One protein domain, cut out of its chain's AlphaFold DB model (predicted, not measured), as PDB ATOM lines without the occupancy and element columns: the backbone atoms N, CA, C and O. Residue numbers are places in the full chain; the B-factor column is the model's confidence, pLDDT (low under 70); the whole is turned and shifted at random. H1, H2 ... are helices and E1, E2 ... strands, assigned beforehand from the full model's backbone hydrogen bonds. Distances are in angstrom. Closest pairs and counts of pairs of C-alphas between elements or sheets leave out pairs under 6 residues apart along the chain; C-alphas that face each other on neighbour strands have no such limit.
ATOM      1  N   VAL A  19      10.956  36.163  11.899       87.25
ATOM      2  CA  VAL A  19      11.540  35.134  12.776       87.25
ATOM      3  C   VAL A  19      10.460  34.229  13.374       87.25
ATOM      4  O   VAL A  19      10.594  33.007  13.320       87.25
ATOM      5  N   VAL A  20       9.365  34.803  13.889       84.88
ATOM      6  CA  VAL A  20       8.241  34.023  14.439       84.88
ATOM      7  C   VAL A  20       7.587  33.163  13.357       84.88
ATOM      8  O   VAL A  20       7.349  31.980  13.578       84.88
ATOM      9  N   THR A  21       7.350  33.722  12.168       88.44
ATOM     10  CA  THR A  21       6.731  32.991  11.047       88.44
ATOM     11  C   THR A  21       7.583  31.796  10.627       88.44
ATOM     12  O   THR A  21       7.061  30.697  10.448       88.44
ATOM     13  N   ARG A  22       8.905  31.981  10.526       91.25
ATOM     14  CA  ARG A  22       9.839  30.899  10.203       91.25
ATOM     15  C   ARG A  22       9.837  29.806  11.272       91.25
ATOM     16  O   ARG A  22       9.776  28.632  10.924       91.25
ATOM     17  N   ALA A  23       9.861  30.185  12.550       87.38
ATOM     18  CA  ALA A  23       9.828  29.229  13.657       87.38
ATOM     19  C   ALA A  23       8.527  28.408  13.676       87.38
ATOM     20  O   ALA A  23       8.561  27.202  13.916       87.38
ATOM     21  N   VAL A  24       7.383  29.035  13.377       88.19
ATOM     22  CA  VAL A  24       6.091  28.340  13.262       88.19
ATOM     23  C   VAL A  24       6.087  27.368  12.079       88.19
ATOM     24  O   VAL A  24       5.660  26.229  12.239       88.19
ATOM     25  N   ALA A  25       6.609  27.772  10.917       91.38
ATOM     26  CA  ALA A  25       6.695  26.892   9.749       91.38
ATOM     27  C   ALA A  25       7.587  25.662  10.009       91.38
ATOM     28  O   ALA A  25       7.205  24.538   9.688       91.38
ATOM     29  N   GLU A  26       8.742  25.859  10.650       91.44
ATOM     30  CA  GLU A  26       9.639  24.766  11.045       91.44
ATOM     31  C   GLU A  26       8.971  23.823  12.060       91.44
ATOM     32  O   GLU A  26       9.090  22.600  11.976       91.44
ATOM     33  N   MET A  27       8.216  24.371  13.014       91.69
ATOM     34  CA  MET A  27       7.427  23.576  13.956       91.69
ATOM     35  C   MET A  27       6.372  22.720  13.236       91.69
ATOM     36  O   MET A  27       6.243  21.533  13.538       91.69
ATOM     37  N   ASP A  28       5.651  23.280  12.267       94.00
ATOM     38  CA  ASP A  28       4.626  22.559  11.502       94.00
ATOM     39  C   ASP A  28       5.204  21.426  10.654       94.00
ATOM     40  O   ASP A  28       4.621  20.338  10.574       94.00
ATOM     41  N   GLU A  29       6.370  21.652  10.047       94.50
ATOM     42  CA  GLU A  29       7.100  20.623   9.314       94.50
ATOM     43  C   GLU A  29       7.494  19.466  10.243       94.50
ATOM     44  O   GLU A  29       7.263  18.295   9.922       94.50
ATOM     45  N   ASN A  30       7.986  19.785  11.443       92.12
ATOM     46  CA  ASN A  30       8.332  18.793  12.460       92.12
ATOM     47  C   ASN A  30       7.112  17.987  12.935       92.12
ATOM     48  O   ASN A  30       7.186  16.757  13.027       92.12
ATOM     49  N   ILE A  31       5.976  18.644  13.191       94.50
ATOM     50  CA  ILE A  31       4.718  17.977  13.567       94.50
ATOM     51  C   ILE A  31       4.233  17.067  12.429       94.50
ATOM     52  O   ILE A  31       3.834  15.923  12.660       94.50
ATOM     53  N   SER A  32       4.315  17.533  11.185       95.56
ATOM     54  CA  SER A  32       3.931  16.746  10.010       95.56
ATOM     55  C   SER A  32       4.821  15.512   9.844       95.56
ATOM     56  O   SER A  32       4.336  14.408   9.582       95.56
ATOM     57  N   HIS A  33       6.134  15.665  10.028       95.25
ATOM     58  CA  HIS A  33       7.081  14.555   9.993       95.25
ATOM     59  C   HIS A  33       6.836  13.547  11.132       95.25
ATOM     60  O   HIS A  33       6.926  12.329  10.923       95.25
ATOM     61  N   PHE A  34       6.480  14.036  12.323       92.94
ATOM     62  CA  PHE A  34       6.046  13.201  13.439       92.94
ATOM     63  C   PHE A  34       4.845  12.330  13.041       92.94
ATOM     64  O   PHE A  34       4.938  11.104  13.134       92.94
ATOM     65  N   TRP A  35       3.774  12.917  12.498       95.56
ATOM     66  CA  TRP A  35       2.588  12.157  12.092       95.56
ATOM     67  C   TRP A  35       2.864  11.148  10.978       95.56
ATOM     68  O   TRP A  35       2.438   9.996  11.085       95.56
ATOM     69  N   LYS A  36       3.661  11.518   9.967       96.19
ATOM     70  CA  LYS A  36       4.126  10.576   8.929       96.19
ATOM     71  C   LYS A  36       4.851   9.379   9.541       96.19
ATOM     72  O   LYS A  36       4.663   8.236   9.124       96.19
ATOM     73  N   THR A  37       5.683   9.624  10.552       92.19
ATOM     74  CA  THR A  37       6.405   8.557  11.252       92.19
ATOM     75  C   THR A  37       5.459   7.666  12.047       92.19
ATOM     76  O   THR A  37       5.602   6.445  11.975       92.19
ATOM     77  N   VAL A  38       4.495   8.248  12.762       89.06
ATOM     78  CA  VAL A  38       3.476   7.507  13.517       89.06
ATOM     79  C   VAL A  38       2.655   6.615  12.591       89.06
ATOM     80  O   VAL A  38       2.603   5.414  12.831       89.06
ATOM     81  N   GLN A  39       2.108   7.148  11.495       93.00
ATOM     82  CA  GLN A  39       1.331   6.359  10.531       93.00
ATOM     83  C   GLN A  39       2.154   5.224   9.914       93.00
ATOM     84  O   GLN A  39       1.682   4.097   9.815       93.00
ATOM     85  N   ARG A  40       3.416   5.489   9.553       94.31
ATOM     86  CA  ARG A  40       4.308   4.460   8.999       94.31
ATOM     87  C   ARG A  40       4.598   3.338   9.998       94.31
ATOM     88  O   ARG A  40       4.729   2.186   9.600       94.31
ATOM     89  N   ARG A  41       4.776   3.667  11.281       87.69
ATOM     90  CA  ARG A  41       5.127   2.691  12.329       87.69
ATOM     91  C   ARG A  41       3.903   1.973  12.895       87.69
ATOM     92  O   ARG A  41       4.024   0.827  13.309       87.69
ATOM     93  N   PHE A  42       2.752   2.634  12.889       88.31
ATOM     94  CA  PHE A  42       1.508   2.166  13.489       88.31
ATOM     95  C   PHE A  42       0.325   2.384  12.531       88.31
ATOM     96  O   PHE A  42      -0.605   3.120  12.856       88.31
ATOM     97  N   PRO A  43       0.310   1.728  11.357       92.62
ATOM     98  CA  PRO A  43      -0.678   1.996  10.302       92.62
ATOM     99  C   PRO A  43      -2.127   1.669  10.698       92.62
ATOM    100  O   PRO A  43      -3.066   2.107  10.045       92.62
ATOM    101  N   ARG A  44      -2.320   0.890  11.770       90.00
ATOM    102  CA  ARG A  44      -3.640   0.515  12.301       90.00
ATOM    103  C   ARG A  44      -4.112   1.406  13.455       90.00
ATOM    104  O   ARG A  44      -5.214   1.195  13.949       90.00
ATOM    105  N   ALA A  45      -3.296   2.353  13.920       86.81
ATOM    106  CA  ALA A  45      -3.668   3.229  15.023       86.81
ATOM    107  C   ALA A  45      -4.749   4.218  14.569       86.81
ATOM    108  O   ALA A  45      -4.506   5.037  13.688       86.81
ATOM    109  N   LYS A  46      -5.939   4.131  15.174       91.50
ATOM    110  CA  LYS A  46      -7.073   5.026  14.886       91.50
ATOM    111  C   LYS A  46      -7.351   6.042  15.981       91.50
ATOM    112  O   LYS A  46      -7.903   7.090  15.687       91.50
ATOM    113  N   HIS A  47      -6.905   5.767  17.202       90.25
ATOM    114  CA  HIS A  47      -7.046   6.663  18.341       90.25
ATOM    115  C   HIS A  47      -5.673   6.851  18.972       90.25
ATOM    116  O   HIS A  47      -4.994   5.873  19.290       90.25
ATOM    117  N   ILE A  48      -5.247   8.101  19.124       89.31
ATOM    118  CA  ILE A  48      -3.950   8.449  19.699       89.31
ATOM    119  C   ILE A  48      -4.166   9.464  20.807       89.31
ATOM    120  O   ILE A  48      -4.859  10.462  20.633       89.31
ATOM    121  N   ILE A  49      -3.550   9.209  21.956       90.50
ATOM    122  CA  ILE A  49      -3.527  10.144  23.073       90.50
ATOM    123  C   ILE A  49      -2.130  10.759  23.112       90.50
ATOM    124  O   ILE A  49      -1.140  10.049  23.285       90.50
ATOM    125  N   VAL A  50      -2.057  12.074  22.927       90.62
ATOM    126  CA  VAL A  50      -0.848  12.857  23.177       90.62
ATOM    127  C   VAL A  50      -0.929  13.335  24.617       90.62
ATOM    128  O   VAL A  50      -1.795  14.130  24.977       90.62
ATOM    129  N   GLU A  51      -0.069  12.786  25.454       87.56
ATOM    130  CA  GLU A  51      -0.019  13.026  26.885       87.56
ATOM    131  C   GLU A  51       1.137  13.968  27.218       87.56
ATOM    132  O   GLU A  51       2.270  13.708  26.828       87.56
ATOM    133  N   ASP A  52       0.894  15.015  28.005       83.94
ATOM    134  CA  ASP A  52       1.998  15.713  28.662       83.94
ATOM    135  C   ASP A  52       2.323  15.034  29.994       83.94
ATOM    136  O   ASP A  52       1.627  15.201  30.997       83.94
ATOM    137  N   GLY A  53       3.377  14.217  29.983       69.06
ATOM    138  CA  GLY A  53       3.891  13.568  31.189       69.06
ATOM    139  C   GLY A  53       4.725  14.502  32.066       69.06
ATOM    140  O   GLY A  53       5.059  14.141  33.196       69.06
ATOM    141  N   PHE A  54       5.091  15.687  31.571       64.94
ATOM    142  CA  PHE A  54       5.822  16.657  32.367       64.94
ATOM    143  C   PHE A  54       4.828  17.533  33.125       64.94
ATOM    144  O   PHE A  54       3.914  18.110  32.547       64.94
ATOM    145  N   GLN A  55       5.039  17.648  34.438       59.00
ATOM    146  CA  GLN A  55       4.341  18.596  35.308       59.00
ATOM    147  C   GLN A  55       4.779  20.027  34.969       59.00
ATOM    148  O   GLN A  55       5.410  20.716  35.774       59.00
ATOM    149  N   TRP A  56       4.483  20.494  33.759       57.88
ATOM    150  CA  TRP A  56       4.402  21.920  33.532       57.88
ATOM    151  C   TRP A  56       3.237  22.384  34.381       57.88
ATOM    152  O   TRP A  56       2.075  22.215  34.026       57.88
ATOM    153  N   PHE A  57       3.558  22.914  35.556       59.16
ATOM    154  CA  PHE A  57       2.641  23.743  36.310       59.16
ATOM    155  C   PHE A  57       2.376  24.968  35.435       59.16
ATOM    156  O   PHE A  57       3.020  26.007  35.600       59.16
ATOM    157  N   TYR A  58       1.501  24.815  34.435       59.22
ATOM    158  CA  TYR A  58       0.894  25.933  33.743       59.22
ATOM    159  C   TYR A  58       0.381  26.825  34.856       59.22
ATOM    160  O   TYR A  58      -0.352  26.364  35.739       59.22
ATOM    161  N   ARG A  59       0.905  28.051  34.907       59.03
ATOM    162  CA  ARG A  59       0.462  29.005  35.909       59.03
ATOM    163  C   ARG A  59      -1.049  29.112  35.731       59.03
ATOM    164  O   ARG A  59      -1.545  29.245  34.617       59.03
ATOM    165  N   SER A  60      -1.763  28.884  36.824       55.06
ATOM    166  CA  SER A  60      -3.221  28.817  36.844       55.06
ATOM    167  C   SER A  60      -3.868  30.200  36.765       55.06
ATOM    168  O   SER A  60      -5.076  30.313  36.941       55.06
ATOM    169  N   ASP A  61      -3.074  31.248  36.524       59.16
ATOM    170  CA  ASP A  61      -3.553  32.618  36.366       59.16
ATOM    171  C   ASP A  61      -4.411  32.780  35.109       59.16
ATOM    172  O   ASP A  61      -5.315  33.613  35.092       59.16
ATOM    173  N   GLU A  62      -4.228  31.920  34.108       62.84
ATOM    174  CA  GLU A  62      -5.146  31.822  32.983       62.84
ATOM    175  C   GLU A  62      -6.005  30.567  33.131       62.84
ATOM    176  O   GLU A  62      -5.530  29.429  33.076       62.84
ATOM    177  N   MET A  63      -7.311  30.767  33.313       64.81
ATOM    178  CA  MET A  63      -8.322  29.717  33.213       64.81
ATOM    179  C   MET A  63      -8.378  29.255  31.748       64.81
ATOM    180  O   MET A  63      -9.257  29.636  30.981       64.81
ATOM    181  N   ILE A  64      -7.366  28.497  31.316       69.12
ATOM    182  CA  ILE A  64      -7.220  28.062  29.931       69.12
ATOM    183  C   ILE A  64      -8.402  27.146  29.607       69.12
ATOM    184  O   ILE A  64      -8.524  26.055  30.166       69.12
ATOM    185  N   SER A  65      -9.282  27.616  28.729       82.44
ATOM    186  CA  SER A  65     -10.456  26.900  28.216       82.44
ATOM    187  C   SER A  65     -10.111  25.947  27.067       82.44
ATOM    188  O   SER A  65     -10.997  25.395  26.419       82.44
ATOM    189  N   SER A  66      -8.820  25.779  26.766       85.56
ATOM    190  CA  SER A  66      -8.341  24.925  25.684       85.56
ATOM    191  C   SER A  66      -6.916  24.426  25.949       85.56
ATOM    192  O   SER A  66      -6.216  24.992  26.787       85.56
ATOM    193  N   PRO A  67      -6.447  23.381  25.247       88.12
ATOM    194  CA  PRO A  67      -5.058  22.945  25.349       88.12
ATOM    195  C   PRO A  67      -4.058  24.043  24.935       88.12
ATOM    196  O   PRO A  67      -4.401  24.901  24.119       88.12
ATOM    197  N   PRO A  68      -2.796  23.993  25.402       87.50
ATOM    198  CA  PRO A  68      -1.742  24.889  24.932       87.50
ATOM    199  C   PRO A  68      -1.521  24.788  23.416       87.50
ATOM    200  O   PRO A  68      -1.688  23.721  22.820       87.50
ATOM    201  N   ASP A  69      -1.080  25.886  22.799       88.12
ATOM    202  CA  ASP A  69      -0.954  26.047  21.340       88.12
ATOM    203  C   ASP A  69      -0.226  24.909  20.639       88.12
ATOM    204  O   ASP A  69      -0.681  24.438  19.599       88.12
ATOM    205  N   ILE A  70       0.867  24.420  21.226       89.38
ATOM    206  CA  ILE A  70       1.631  23.311  20.656       89.38
ATOM    207  C   ILE A  70       0.790  22.033  20.544       89.38
ATOM    208  O   ILE A  70       0.779  21.396  19.494       89.38
ATOM    209  N   PHE A  71       0.023  21.682  21.580       91.69
ATOM    210  CA  PHE A  71      -0.854  20.510  21.554       91.69
ATOM    211  C   PHE A  71      -2.016  20.711  20.592       91.69
ATOM    212  O   PHE A  71      -2.389  19.783  19.867       91.69
ATOM    213  N   ARG A  72      -2.548  21.940  20.530       92.12
ATOM    214  CA  ARG A  72      -3.585  22.273  19.553       92.12
ATOM    215  C   ARG A  72      -3.071  22.080  18.136       92.12
ATOM    216  O   ARG A  72      -3.742  21.440  17.328       92.12
ATOM    217  N   ARG A  73      -1.861  22.562  17.851       92.25
ATOM    218  CA  ARG A  73      -1.231  22.440  16.537       92.25
ATOM    219  C   ARG A  73      -0.933  20.989  16.170       92.25
ATOM    220  O   ARG A  73      -1.214  20.583  15.045       92.25
ATOM    221  N   VAL A  74      -0.449  20.192  17.128       93.38
ATOM    222  CA  VAL A  74      -0.228  18.747  16.952       93.38
ATOM    223  C   VAL A  74      -1.514  18.040  16.530       93.38
ATOM    224  O   VAL A  74      -1.500  17.328  15.530       93.38
ATOM    225  N   ALA A  75      -2.636  18.266  17.217       93.38
ATOM    226  CA  ALA A  75      -3.904  17.643  16.836       93.38
ATOM    227  C   ALA A  75      -4.477  18.181  15.514       93.38
ATOM    228  O   ALA A  75      -5.090  17.426  14.766       93.38
ATOM    229  N   GLN A  76      -4.287  19.471  15.214       92.12
ATOM    230  CA  GLN A  76      -4.757  20.084  13.965       92.12
ATOM    231  C   GLN A  76      -4.066  19.502  12.729       92.12
ATOM    232  O   GLN A  76      -4.713  19.318  11.702       92.12
ATOM    233  N   LEU A  77      -2.767  19.205  12.827       94.06
ATOM    234  CA  LEU A  77      -1.984  18.596  11.747       94.06
ATOM    235  C   LEU A  77      -2.069  17.061  11.736       94.06
ATOM    236  O   LEU A  77      -1.372  16.406  10.960       94.06
ATOM    237  N   CYS A  78      -2.907  16.476  12.594       93.94
ATOM    238  CA  CYS A  78      -3.146  15.043  12.606       93.94
ATOM    239  C   CYS A  78      -3.826  14.586  11.300       93.94
ATOM    240  O   CYS A  78      -4.774  15.232  10.843       93.94
ATOM    241  N   PRO A  79      -3.426  13.431  10.737       94.25
ATOM    242  CA  PRO A  79      -4.136  12.785   9.640       94.25
ATOM    243  C   PRO A  79      -5.637  12.632   9.905       94.25
ATOM    244  O   PRO A  79      -6.055  12.403  11.042       94.25
ATOM    245  N   LEU A  80      -6.453  12.767   8.854       92.44
ATOM    246  CA  LEU A  80      -7.921  12.759   8.944       92.44
ATOM    247  C   LEU A  80      -8.497  11.435   9.454       92.44
ATOM    248  O   LEU A  80      -9.549  11.435  10.083       92.44
ATOM    249  N   ASP A  81      -7.807  10.324   9.212       92.50
ATOM    250  CA  ASP A  81      -8.241   8.981   9.594       92.50
ATOM    251  C   ASP A  81      -7.797   8.566  11.007       92.50
ATOM    252  O   ASP A  81      -7.993   7.412  11.396       92.50
ATOM    253  N   VAL A  82      -7.184   9.491  11.752       91.56
ATOM    254  CA  VAL A  82      -6.699   9.298  13.118       91.56
ATOM    255  C   VAL A  82      -7.393  10.298  14.036       91.56
ATOM    256  O   VAL A  82      -7.293  11.514  13.856       91.56
ATOM    257  N   GLU A  83      -8.071   9.792  15.056       92.19
ATOM    258  CA  GLU A  83      -8.606  10.583  16.153       92.19
ATOM    259  C   GLU A  83      -7.500  10.862  17.177       92.19
ATOM    260  O   GLU A  83      -6.800   9.951  17.628       92.19
ATOM    261  N   VAL A  84      -7.339  12.132  17.549       92.50
ATOM    262  CA  VAL A  84      -6.334  12.564  18.523       92.50
ATOM    263  C   VAL A  84      -7.009  13.177  19.729       92.50
ATOM    264  O   VAL A  84      -7.819  14.095  19.608       92.50
ATOM    265  N   PHE A  85      -6.592  12.697  20.892       93.19
ATOM    266  CA  PHE A  85      -6.917  13.260  22.185       93.19
ATOM    267  C   PHE A  85      -5.667  13.884  22.788       93.19
ATOM    268  O   PHE A  85      -4.575  13.332  22.678       93.19
ATOM    269  N   ILE A  86      -5.833  15.007  23.471       92.50
ATOM    270  CA  ILE A  86      -4.773  15.625  24.260       92.50
ATOM    271  C   ILE A  86      -5.069  15.347  25.730       92.50
ATOM    272  O   ILE A  86      -6.145  15.692  26.210       92.50
ATOM    273  N   SER A  87      -4.141  14.715  26.447       90.31
ATOM    274  CA  SER A  87      -4.259  14.478  27.887       90.31
ATOM    275  C   SER A  87      -3.245  15.329  28.639       90.31
ATOM    276  O   SER A  87      -2.041  15.146  28.481       90.31
ATOM    277  N   LEU A  88      -3.735  16.249  29.464       87.88
ATOM    278  CA  LEU A  88      -2.908  17.189  30.214       87.88
ATOM    279  C   LEU A  88      -3.097  16.975  31.710       87.88
ATOM    280  O   LEU A  88      -4.203  16.717  32.182       87.88
ATOM    281  N   LEU A  89      -2.004  17.100  32.454       84.44
ATOM    282  CA  LEU A  89      -2.027  17.189  33.905       84.44
ATOM    283  C   LEU A  89      -2.166  18.657  34.305       84.44
ATOM    284  O   LEU A  89      -1.296  19.473  34.005       84.44
ATOM    285  N   ARG A  90      -3.258  18.992  34.988       80.44
ATOM    286  CA  ARG A  90      -3.577  20.342  35.440       80.44
ATOM    287  C   ARG A  90      -3.597  20.396  36.960       80.44
ATOM    288  O   ARG A  90      -4.264  19.588  37.596       80.44
ATOM    289  N   GLY A  91      -2.877  21.347  37.544       76.00
ATOM    290  CA  GLY A  91      -3.056  21.668  38.959       76.00
ATOM    291  C   GLY A  91      -4.406  22.351  39.175       76.00
ATOM    292  O   GLY A  91      -4.792  23.183  38.357       76.00
ATOM    293  N   ASP A  92      -5.099  22.064  40.272       70.62
ATOM    294  CA  ASP A  92      -6.387  22.683  40.651       70.62
ATOM    295  C   ASP A  92      -6.293  24.179  41.051       70.62
ATOM    296  O   ASP A  92      -7.155  24.719  41.741       70.62
ATOM    297  N   GLY A  93      -5.216  24.849  40.640       59.44
ATOM    298  CA  GLY A  93      -4.641  26.004  41.309       59.44
ATOM    299  C   GLY A  93      -5.553  27.221  41.433       59.44
ATOM    300  O   GLY A  93      -5.693  27.996  40.491       59.44
ATOM    301  N   ILE A  94      -6.003  27.478  42.661       58.72
ATOM    302  CA  ILE A  94      -6.295  28.833  43.159       58.72
ATOM    303  C   ILE A  94      -5.179  29.298  44.116       58.72
ATOM    304  O   ILE A  94      -4.913  30.492  44.225       58.72
ATOM    305  N   ILE A  95      -4.456  28.373  44.768       61.84
ATOM    306  CA  ILE A  95      -3.467  28.696  45.809       61.84
ATOM    307  C   ILE A  95      -2.102  28.071  45.463       61.84
ATOM    308  O   ILE A  95      -2.036  26.894  45.110       61.84
ATOM    309  N   PRO A  96      -0.974  28.795  45.612       59.91
ATOM    310  CA  PRO A  96       0.369  28.245  45.393       59.91
ATOM    311  C   PRO A  96       0.694  26.964  46.186       59.91
ATOM    312  O   PRO A  96       1.586  26.221  45.773       59.91
ATOM    313  N   SER A  97      -0.011  26.691  47.290       56.25
ATOM    314  CA  SER A  97       0.120  25.474  48.102       56.25
ATOM    315  C   SER A  97      -0.661  24.271  47.556       56.25
ATOM    316  O   SER A  97      -0.268  23.141  47.830       56.25
ATOM    317  N   THR A  98      -1.696  24.453  46.720       57.16
ATOM    318  CA  THR A  98      -2.477  23.333  46.148       57.16
ATOM    319  C   THR A  98      -1.860  22.739  44.881       57.16
ATOM    320  O   THR A  98      -2.422  21.821  44.295       57.16
ATOM    321  N   ARG A  99      -0.639  23.154  44.500       60.97
ATOM    322  CA  ARG A  99       0.115  22.635  43.333       60.97
ATOM    323  C   ARG A  99       0.237  21.106  43.266       60.97
ATOM    324  O   ARG A  99       0.622  20.579  42.230       60.97
ATOM    325  N   TYR A 100      -0.046  20.398  44.352       64.94
ATOM    326  CA  TYR A 100       0.039  18.943  44.434       64.94
ATOM    327  C   TYR A 100      -1.258  18.218  44.066       64.94
ATOM    328  O   TYR A 100      -1.212  17.014  43.821       64.94
ATOM    329  N   ARG A 101      -2.398  18.913  43.993       73.00
ATOM    330  CA  ARG A 101      -3.632  18.331  43.468       73.00
ATOM    331  C   ARG A 101      -3.647  18.490  41.963       73.00
ATOM    332  O   ARG A 101      -3.865  19.571  41.423       73.00
ATOM    333  N   ILE A 102      -3.362  17.383  41.295       77.50
ATOM    334  CA  ILE A 102      -3.270  17.322  39.847       77.50
ATOM    335  C   ILE A 102      -4.490  16.561  39.333       77.50
ATOM    336  O   ILE A 102      -4.664  15.379  39.628       77.50
ATOM    337  N   LYS A 103      -5.323  17.231  38.542       82.69
ATOM    338  CA  LYS A 103      -6.394  16.621  37.759       82.69
ATOM    339  C   LYS A 103      -5.867  16.334  36.358       82.69
ATOM    340  O   LYS A 103      -5.194  17.161  35.751       82.69
ATOM    341  N   ARG A 104      -6.188  15.162  35.820       86.00
ATOM    342  CA  ARG A 104      -5.963  14.879  34.404       86.00
ATOM    343  C   ARG A 104      -7.181  15.317  33.606       86.00
ATOM    344  O   ARG A 104      -8.282  14.842  33.865       86.00
ATOM    345  N   GLU A 105      -6.966  16.191  32.639       88.50
ATOM    346  CA  GLU A 105      -7.983  16.628  31.687       88.50
ATOM    347  C   GLU A 105      -7.695  15.991  30.331       88.50
ATOM    348  O   GLU A 105      -6.538  15.854  29.918       88.50
ATOM    349  N   LYS A 106      -8.751  15.565  29.641       91.88
ATOM    350  CA  LYS A 106      -8.667  14.997  28.298       91.88
ATOM    351  C   LYS A 106      -9.452  15.897  27.366       91.88
ATOM    352  O   LYS A 106     -10.584  16.241  27.657       91.88
ATOM    353  N   TRP A 107      -8.863  16.245  26.238       93.19
ATOM    354  CA  TRP A 107      -9.439  17.153  25.260       93.19
ATOM    355  C   TRP A 107      -9.498  16.474  23.902       93.19
ATOM    356  O   TRP A 107      -8.575  15.739  23.539       93.19
ATOM    357  N   ARG A 108     -10.548  16.751  23.133       93.31
ATOM    358  CA  ARG A 108     -10.640  16.361  21.724       93.31
ATOM    359  C   ARG A 108     -10.950  17.560  20.847       93.31
ATOM    360  O   ARG A 108     -11.553  18.541  21.282       93.31
ATOM    361  N   LEU A 109     -10.551  17.440  19.591       91.19
ATOM    362  CA  LEU A 109     -10.908  18.383  18.545       91.19
ATOM    363  C   LEU A 109     -12.266  17.974  17.955       91.19
ATOM    364  O   LEU A 109     -12.349  16.929  17.317       91.19
ATOM    365  N   VAL A 110     -13.310  18.782  18.171       86.12
ATOM    366  CA  VAL A 110     -14.701  18.444  17.788       86.12
ATOM    367  C   VAL A 110     -14.919  18.580  16.285       86.12
ATOM    368  O   VAL A 110     -15.504  17.708  15.649       86.12
ATOM    369  N   THR A 111     -14.409  19.664  15.702       78.69
ATOM    370  CA  THR A 111     -14.670  20.000  14.302       78.69
ATOM    371  C   THR A 111     -13.369  20.346  13.599       78.69
ATOM    372  O   THR A 111     -12.769  21.393  13.843       78.69
ATOM    373  N   ARG A 112     -12.952  19.485  12.665       69.88
ATOM    374  CA  ARG A 112     -11.875  19.766  11.703       69.88
ATOM    375  C   ARG A 112     -12.440  20.469  10.472       69.88
ATOM    376  O   ARG A 112     -12.292  19.991   9.353       69.88
ATOM    377  N   GLN A 113     -13.152  21.577  10.656       63.75
ATOM    378  CA  GLN A 113     -13.505  22.386   9.494       63.75
ATOM    379  C   GLN A 113     -12.218  23.033   8.983       63.75
ATOM    380  O   GLN A 113     -11.576  23.800   9.696       63.75
ATOM    381  N   LEU A 114     -11.855  22.709   7.741       58.78
ATOM    382  CA  LEU A 114     -10.726  23.237   6.960       58.78
ATOM    383  C   LEU A 114     -10.844  24.749   6.665       58.78
ATOM    384  O   LEU A 114     -10.315  25.247   5.672       58.78
ATOM    385  N   HIS A 115     -11.554  25.509   7.497       49.50
ATOM    386  CA  HIS A 115     -11.748  26.926   7.272       49.50
ATOM    387  C   HIS A 115     -10.572  27.733   7.808       49.50
ATOM    388  O   HIS A 115     -10.311  27.800   9.004       49.50
ATOM    389  N   ILE A 116      -9.938  28.421   6.859       56.16
ATOM    390  CA  ILE A 116      -8.757  29.296   6.917       56.16
ATOM    391  C   ILE A 116      -8.814  30.377   8.028       56.16
ATOM    392  O   ILE A 116      -7.826  31.067   8.261       56.16
ATOM    393  N   LYS A 117      -9.939  30.533   8.743       57.75
ATOM    394  CA  LYS A 117     -10.121  31.518   9.827       57.75
ATOM    395  C   LYS A 117     -10.980  31.044  11.013       57.75
ATOM    396  O   LYS A 117     -11.275  31.851  11.888       57.75
ATOM    397  N   GLY A 118     -11.405  29.778  11.056       57.06
ATOM    398  CA  GLY A 118     -12.241  29.265  12.145       57.06
ATOM    399  C   GLY A 118     -11.399  28.842  13.347       57.06
ATOM    400  O   GLY A 118     -10.478  28.038  13.207       57.06
ATOM    401  N   THR A 119     -11.703  29.357  14.537       66.00
ATOM    402  CA  THR A 119     -11.175  28.814  15.792       66.00
ATOM    403  C   THR A 119     -11.636  27.365  15.929       66.00
ATOM    404  O   THR A 119     -12.822  27.086  16.073       66.00
ATOM    405  N   ALA A 120     -10.689  26.431  15.850       73.62
ATOM    406  CA  ALA A 120     -10.930  25.021  16.125       73.62
ATOM    407  C   ALA A 120     -11.647  24.864  17.478       73.62
ATOM    408  O   ALA A 120     -11.133  25.326  18.498       73.62
ATOM    409  N   ALA A 121     -12.821  24.227  17.479       86.31
ATOM    410  CA  ALA A 121     -13.583  23.977  18.697       86.31
ATOM    411  C   ALA A 121     -12.985  22.786  19.458       86.31
ATOM    412  O   ALA A 121     -12.840  21.689  18.910       86.31
ATOM    413  N   TRP A 122     -12.632  23.027  20.717       90.62
ATOM    414  CA  TRP A 122     -12.090  22.034  21.639       90.62
ATOM    415  C   TRP A 122     -13.128  21.693  22.695       90.62
ATOM    416  O   TRP A 122     -13.800  22.582  23.210       90.62
ATOM    417  N   GLU A 123     -13.227  20.414  23.024       92.88
ATOM    418  CA  GLU A 123     -14.139  19.907  24.046       92.88
ATOM    419  C   GLU A 123     -13.348  19.093  25.068       92.88
ATOM    420  O   GLU A 123     -12.560  18.214  24.694       92.88
ATOM    421  N   GLU A 124     -13.559  19.390  26.353       91.88
ATOM    422  CA  GLU A 124     -13.104  18.530  27.445       91.88
ATOM    423  C   GLU A 124     -13.955  17.257  27.428       91.88
ATOM    424  O   GLU A 124     -15.178  17.287  27.542       91.88
ATOM    425  N   CYS A 125     -13.299  16.121  27.243       90.81
ATOM    426  CA  CYS A 125     -13.931  14.816  27.272       90.81
ATOM    427  C   CYS A 125     -14.024  14.322  28.717       90.81
ATOM    428  O   CYS A 125     -13.040  14.442  29.458       90.81
ATOM    429  N   PRO A 126     -15.123  13.651  29.102       87.25
ATOM    430  CA  PRO A 126     -15.149  12.918  30.354       87.25
ATOM    431  C   PRO A 126     -14.008  11.891  30.373       87.25
ATOM    432  O   PRO A 126     -13.745  11.178  29.398       87.25
TER     433      PRO A 126
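AT A GLANCE: This is residues 19 to 126 of the 288 residues of the protein "C2H2-type domain-containing protein" of Bimuria novae-zelandiae CBS 107.79 (UniProt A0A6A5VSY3). A strongly twisted four-stranded sheet has short helix H2 over one face; long helix H1 slants past H2, off the sheet. The 108 printed residues include, in order, H1, E1, H2, E2, E3, E4, class mixed; the mixed sheet runs E1 E2 E3 E4. The whole is only just compact, close to loose, radius of gyration of the C-alphas 15.3 A, spanning 44 by 36 by 23 A.

HOW THE PARTS SIT: E1, residues 47 to 51, is parallel to E2, residues 83 to 91; N 48 and O 83 are within hydrogen-bond range, 2.8 A. Hairpins E2 and E3, residues 102 to 109, with N 86 and O 107 at 2.8 A, and E3 and E4, residues 122 to 125, with N 125 and O 106 at 2.7 A, form a meander, successive antiparallel neighbours. H2, residues 69 to 76, is on the sheet over E2 and E3, height 9.0 A; its closest C-alphas to E2 are Ala 75 and Val 84, 5.9 A. E1, H2, E2 form a strand-helix-strand unit, parallel strands joined through a helix, its crossover right-handed. H1, residues 19 to 41, is close to but not clearly touching H2, closest C-alphas Ile 31 and Val 74, 6.0 A, at a steep tilt of 45 degrees. In H1 and H2 every O i to N i+4 pair is within hydrogen-bond range.

IN THESE COORDINATES: H1, 33.1 A from first to last C-alpha, begins at C-alpha 19 (11.540, 35.134, 12.776). E2 measures 26.0 A; E4 ends at C-alpha 125 (-13.931, 14.816, 27.272).

THE WHOLE: The printed part has no cut. Links E1 to H2 and E3 to E4 are long. Residues 53 to 64, 93 to 100 and 112 to 119 have pLDDT under 70.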